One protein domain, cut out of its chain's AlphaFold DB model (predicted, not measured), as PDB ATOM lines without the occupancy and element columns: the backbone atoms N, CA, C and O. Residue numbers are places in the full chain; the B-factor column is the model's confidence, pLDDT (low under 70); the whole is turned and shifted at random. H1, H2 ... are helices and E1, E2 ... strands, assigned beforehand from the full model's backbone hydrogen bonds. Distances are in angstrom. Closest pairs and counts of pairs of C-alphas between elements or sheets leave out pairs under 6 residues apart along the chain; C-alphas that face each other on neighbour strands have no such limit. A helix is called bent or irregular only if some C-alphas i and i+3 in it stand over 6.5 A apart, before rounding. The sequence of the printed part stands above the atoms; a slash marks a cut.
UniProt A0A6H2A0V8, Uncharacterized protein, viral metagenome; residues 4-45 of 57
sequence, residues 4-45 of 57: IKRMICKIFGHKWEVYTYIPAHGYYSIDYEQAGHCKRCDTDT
ATOM      1  N   ILE A   4     162.142 134.237 185.860       84.25
ATOM      2  CA  ILE A   4     163.321 133.392 186.127       84.25
ATOM      3  C   ILE A   4     163.016 131.908 185.876       84.25
ATOM      4  O   ILE A   4     163.759 131.235 185.169       84.25
ATOM      5  N   LYS A   5     161.878 131.404 186.375       81.44
ATOM      6  CA  LYS A   5     161.467 130.004 186.181       81.44
ATOM      7  C   LYS A   5     161.264 129.673 184.698       81.44
ATOM      8  O   LYS A   5     161.656 128.596 184.251       81.44
ATOM      9  N   ARG A   6     160.697 130.609 183.926       81.06
ATOM     10  CA  ARG A   6     160.543 130.481 182.465       81.06
ATOM     11  C   ARG A   6     161.894 130.445 181.746       81.06
ATOM     12  O   ARG A   6     162.071 129.611 180.868       81.06
ATOM     13  N   MET A   7     162.852 131.294 182.130       85.44
ATOM     14  CA  MET A   7     164.203 131.263 181.548       85.44
ATOM     15  C   MET A   7     164.912 129.931 181.813       85.44
ATOM     16  O   MET A   7     165.471 129.351 180.891       85.44
ATOM     17  N   ILE A   8     164.814 129.392 183.031       86.00
ATOM     18  CA  ILE A   8     165.378 128.073 183.361       86.00
ATOM     19  C   ILE A   8     164.757 126.976 182.482       86.00
ATOM     20  O   ILE A   8     165.476 126.119 181.978       86.00
ATOM     21  N   CYS A   9     163.442 127.008 182.250       86.62
ATOM     22  CA  CYS A   9     162.785 126.029 181.374       86.62
ATOM     23  C   CYS A   9     163.170 126.179 179.896       86.62
ATOM     24  O   CYS A   9     163.182 125.180 179.185       86.62
ATOM     25  N   LYS A  10     163.549 127.383 179.441       83.62
ATOM     26  CA  LYS A  10     164.120 127.579 178.097       83.62
ATOM     27  C   LYS A  10     165.511 126.963 177.946       83.62
ATOM     28  O   LYS A  10     165.848 126.523 176.857       83.62
ATOM     29  N   ILE A  11     166.307 126.943 179.016       88.38
ATOM     30  CA  ILE A  11     167.689 126.437 178.987       88.38
ATOM     31  C   ILE A  11     167.732 124.918 179.188       88.38
ATOM     32  O   ILE A  11     168.417 124.216 178.456       88.38
ATOM     33  N   PHE A  12     166.997 124.401 180.175       88.75
ATOM     34  CA  PHE A  12     167.068 122.994 180.598       88.75
ATOM     35  C   PHE A  12     165.887 122.142 180.122       88.75
ATOM     36  O   PHE A  12     165.792 120.968 180.474       88.75
ATOM     37  N   GLY A  13     164.952 122.739 179.388       86.12
ATOM     38  CA  GLY A  13     163.692 122.104 179.038       86.12
ATOM     39  C   GLY A  13     162.640 122.194 180.147       86.12
ATOM     40  O   GLY A  13     162.910 122.429 181.336       86.12
ATOM     41  N   HIS A  14     161.395 122.023 179.721       86.56
ATOM     42  CA  HIS A  14     160.228 122.007 180.589       86.56
ATOM     43  C   HIS A  14     160.085 120.650 181.282       86.56
ATOM     44  O   HIS A  14     160.310 119.602 180.682       86.56
ATOM     45  N   LYS A  15     159.675 120.675 182.555       87.56
ATOM     46  CA  LYS A  15     159.301 119.465 183.295       87.56
ATOM     47  C   LYS A  15     157.794 119.268 183.176       87.56
ATOM     48  O   LYS A  15     157.051 119.763 184.023       87.56
ATOM     49  N   TRP A  16     157.383 118.609 182.100       85.25
ATOM     50  CA  TRP A  16     155.982 118.360 181.786       85.25
ATOM     51  C   TRP A  16     155.384 117.275 182.680       85.25
ATOM     52  O   TRP A  16     155.974 116.215 182.879       85.25
ATOM     53  N   GLU A  17     154.199 117.554 183.196       86.19
ATOM     54  CA  GLU A  17     153.263 116.597 183.765       86.19
ATOM     55  C   GLU A  17     152.111 116.482 182.768       86.19
ATOM     56  O   GLU A  17     151.400 117.460 182.540       86.19
ATOM     57  N   VAL A  18     151.997 115.330 182.110       83.94
ATOM     58  CA  VAL A  18     150.970 115.091 181.090       83.94
ATOM     59  C   VAL A  18     149.701 114.605 181.776       83.94
ATOM     60  O   VAL A  18     149.756 113.717 182.626       83.94
ATOM     61  N   TYR A  19     148.566 115.177 181.401       77.94
ATOM     62  CA  TYR A  19     147.253 114.776 181.881       77.94
ATOM     63  C   TYR A  19     146.255 114.801 180.728       77.94
ATOM     64  O   TYR A  19     146.381 115.582 179.785       77.94
ATOM     65  N   THR A  20     145.264 113.921 180.789       75.12
ATOM     66  CA  THR A  20     144.140 113.933 179.855       75.12
ATOM     67  C   THR A  20     143.026 114.804 180.421       75.12
ATOM     68  O   THR A  20     142.733 114.751 181.618       75.12
ATOM     69  N   TYR A  21     142.405 115.626 179.580       68.81
ATOM     70  CA  TYR A  21     141.230 116.407 179.959       68.81
ATOM     71  C   TYR A  21     140.150 116.297 178.884       68.81
ATOM     72  O   TYR A  21     140.405 115.897 177.749       68.81
ATOM     73  N   ILE A  22     138.924 116.634 179.278       65.31
ATOM     74  CA  ILE A  22     137.765 116.665 178.390       65.31
ATOM     75  C   ILE A  22     137.468 118.145 178.093       65.31
ATOM     76  O   ILE A  22     137.125 118.878 179.029       65.31
ATOM     77  N   PRO A  23     137.641 118.631 176.850       63.44
ATOM     78  CA  PRO A  23     137.325 120.012 176.494       63.44
ATOM     79  C   PRO A  23     135.824 120.289 176.669       63.44
ATOM     80  O   PRO A  23     134.973 119.572 176.157       63.44
ATOM     81  N   ALA A  24     135.475 121.365 177.380       60.38
ATOM     82  CA  ALA A  24     134.076 121.762 177.604       60.38
ATOM     83  C   ALA A  24     133.439 122.496 176.403       60.38
ATOM     84  O   ALA A  24     132.257 122.842 176.434       60.38
ATOM     85  N   HIS A  25     134.220 122.773 175.355       57.62
ATOM     86  CA  HIS A  25     133.796 123.560 174.203       57.62
ATOM     87  C   HIS A  25     133.482 122.664 173.005       57.62
ATOM     88  O   HIS A  25     134.336 122.437 172.160       57.62
ATOM     89  N   GLY A  26     132.217 122.265 172.883       49.34
ATOM     90  CA  GLY A  26     131.618 122.089 171.561       49.34
ATOM     91  C   GLY A  26     131.022 120.723 171.269       49.34
ATOM     92  O   GLY A  26     131.673 119.879 170.686       49.34
ATOM     93  N   TYR A  27     129.722 120.610 171.542       51.94
ATOM     94  CA  TYR A  27     128.699 119.915 170.748       51.94
ATOM     95  C   TYR A  27     128.805 118.414 170.436       51.94
ATOM     96  O   TYR A  27     127.748 117.814 170.290       51.94
ATOM     97  N   TYR A  28     129.969 117.779 170.399       51.91
ATOM     98  CA  TYR A  28     130.148 116.333 170.261       51.91
ATOM     99  C   TYR A  28     131.518 115.931 170.841       51.91
ATOM    100  O   TYR A  28     132.356 116.781 171.093       51.91
ATOM    101  N   SER A  29     131.694 114.621 171.018       49.62
ATOM    102  CA  SER A  29     132.959 113.878 171.111       49.62
ATOM    103  C   SER A  29     133.730 113.802 172.445       49.62
ATOM    104  O   SER A  29     134.415 114.700 172.908       49.62
ATOM    105  N   ILE A  30     133.621 112.608 173.037       53.97
ATOM    106  CA  ILE A  30     134.640 111.638 173.517       53.97
ATOM    107  C   ILE A  30     136.140 111.837 173.157       53.97
ATOM    108  O   ILE A  30     136.926 110.902 173.316       53.97
ATOM    109  N   ASP A  31     136.575 113.010 172.709       53.88
ATOM    110  CA  ASP A  31     137.976 113.286 172.408       53.88
ATOM    111  C   ASP A  31     138.717 113.642 173.701       53.88
ATOM    112  O   ASP A  31     138.637 114.748 174.235       53.88
ATOM    113  N   TYR A  32     139.424 112.649 174.242       62.56
ATOM    114  CA  TYR A  32     140.396 112.858 175.307       62.56
ATOM    115  C   TYR A  32     141.588 113.624 174.733       62.56
ATOM    116  O   TYR A  32     142.416 113.056 174.017       62.56
ATOM    117  N   GLU A  33     141.700 114.905 175.066       67.81
ATOM    118  CA  GLU A  33     142.850 115.709 174.673       67.81
ATOM    119  C   GLU A  33     143.970 115.575 175.713       67.81
ATOM    120  O   GLU A  33     143.738 115.533 176.926       67.81
ATOM    121  N   GLN A  34     145.211 115.469 175.233       68.88
ATOM    122  CA  GLN A  34     146.398 115.443 176.086       68.88
ATOM    123  C   GLN A  34     146.903 116.869 176.300       68.88
ATOM    124  O   GLN A  34     147.279 117.554 175.349       68.88
ATOM    125  N   ALA A  35     146.959 117.290 177.559       79.12
ATOM    126  CA  ALA A  35     147.612 118.519 177.988       79.12
ATOM    127  C   ALA A  35     148.875 118.213 178.796       79.12
ATOM    128  O   ALA A  35     149.058 117.123 179.339       79.12
ATOM    129  N   GLY A  36     149.760 119.201 178.877       81.75
ATOM    130  CA  GLY A  36     150.983 119.162 179.658       81.75
ATOM    131  C   GLY A  36     151.107 120.398 180.537       81.75
ATOM    132  O   GLY A  36     151.128 121.525 180.049       81.75
ATOM    133  N   HIS A  37     151.286 120.193 181.837       85.94
ATOM    134  CA  HIS A  37     151.589 121.257 182.783       85.94
ATOM    135  C   HIS A  37     153.070 121.231 183.173       85.94
ATOM    136  O   HIS A  37     153.586 120.228 183.667       85.94
ATOM    137  N   CYS A  38     153.791 122.338 182.997       87.12
ATOM    138  CA  CYS A  38     155.174 122.431 183.450       87.12
ATOM    139  C   CYS A  38     155.244 122.749 184.949       87.12
ATOM    140  O   CYS A  38     155.153 123.912 185.340       87.12
ATOM    141  N   LYS A  39     155.574 121.754 185.779       87.06
ATOM    142  CA  LYS A  39     155.686 121.890 187.250       87.06
ATOM    143  C   LYS A  39     156.767 122.872 187.720       87.06
ATOM    144  O   LYS A  39     156.850 123.196 188.901       87.06
ATOM    145  N   ARG A  40     157.663 123.298 186.822       83.81
ATOM    146  CA  ARG A  40     158.772 124.206 187.151       83.81
ATOM    147  C   ARG A  40     158.417 125.668 186.918       83.81
ATOM    148  O   ARG A  40     158.804 126.506 187.729       83.81
ATOM    149  N   CYS A  41     157.747 125.984 185.811       86.06
ATOM    150  CA  CYS A  41     157.424 127.362 185.431       86.06
ATOM    151  C   CYS A  41     155.930 127.645 185.318       86.06
ATOM    152  O   CYS A  41     155.584 128.713 184.811       86.06
ATOM    153  N   ASP A  42     155.089 126.711 185.763       83.00
ATOM    154  CA  ASP A  42     153.626 126.789 185.783       83.00
ATOM    155  C   ASP A  42     153.031 127.087 184.397       83.00
ATOM    156  O   ASP A  42     151.986 127.711 184.264       83.00
ATOM    157  N   THR A  43     153.762 126.728 183.337       83.62
ATOM    158  CA  THR A  43     153.312 126.923 181.955       83.62
ATOM    159  C   THR A  43     152.498 125.718 181.559       83.62
ATOM    160  O   THR A  43     153.029 124.611 181.575       83.62
ATOM    161  N   ASP A  44     151.242 125.949 181.221       82.06
ATOM    162  CA  ASP A  44     150.352 124.927 180.699       82.06
ATOM    163  C   ASP A  44     150.378 124.970 179.168       82.06
ATOM    164  O   ASP A  44     150.420 126.056 178.585       82.06
ATOM    165  N   THR A  45     150.418 123.811 178.510       78.88
ATOM    166  CA  THR A  45     150.271 123.743 177.046       78.88
ATOM    167  C   THR A  45     148.853 124.080 176.618       78.88
ATOM    168  O   THR A  45     148.632 124.450 175.468       78.88
TER     169      THR A  45
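AT A GLANCE: This is residues 4 to 45 of the 57 residues of an uncharacterized protein of viral metagenome (UniProt A0A6H2A0V8). A long, narrow hairpin of two antiparallel strands, E1 and E2, makes the body of this domain, with the short helix H1 at one end and a wide loop at the other. Residues 24 to 29 of that loop stick out free, and the tail after E2 folds back so that residues 43 to 44 pair with residues 37 to 38 of E2. The printed part has 42 residues, with one named helix and two named strands in the order H1, E1, E2; the sheet's order is E1 - E2, antiparallel, and the class is mixed, helices and strands. The whole is only just loose, close to extended, with a radius of gyration of the C-alphas of 13.5 A, and its outline is a rod of 40 by 14 by 12 A.

IN THESE COORDINATES: The printed part begins with H1, residues 4 to 12, which starts at C-alpha 4 at (163.321, 133.392, 186.127) and measures 12.4 A from first to last C-alpha. E1 follows, residues 16 to 21, starting at C-alpha 16 at (155.982, 118.360, 181.786) and measuring 15.0 A. E2, residues 33 to 38, measures 16.6 A and ends at C-alpha 38 at (155.174, 122.431, 183.450).

HOW THE PARTS SIT: H1 is joined to E1 by a tight link of 3 residues, and H1 and E2 are apart. Within H1, which is not bent, every O i to N i+4 pair is within hydrogen-bond range. E1 and E2 form a hairpin of antiparallel neighbour strands, with 149 degrees between their N-to-C directions. Their C-alphas face each other from Trp 16 and Cys 38, 4.5 A apart, to Tyr 21 and Glu 33, 5.6 A apart. Among the backbone pairs within hydrogen-bond range are N 17 and O 37 at 2.8 A, and N 21 and O 33 at 3.0 A. Beyond E2, residues 43 to 44 form a short antiparallel pairing with residues 37 to 38 of E2.

THE WHOLE: The two C-alphas farthest apart are those of Ile 4 and Tyr 28, at 40.5 A, while the first and last printed C-alphas, of Ile 4 and Thr 45, are 18.6 A apart. The printed part has no cut. The link from E1 to E2 is long, with 11 residues, and its residues 24 to 29 stand free. The mean pLDDT of the printed part is 75.7; the model's confidence is low, under 70, at residues 21 to 34, of which 21 belongs to E1 and 33 to 34 belong to E2.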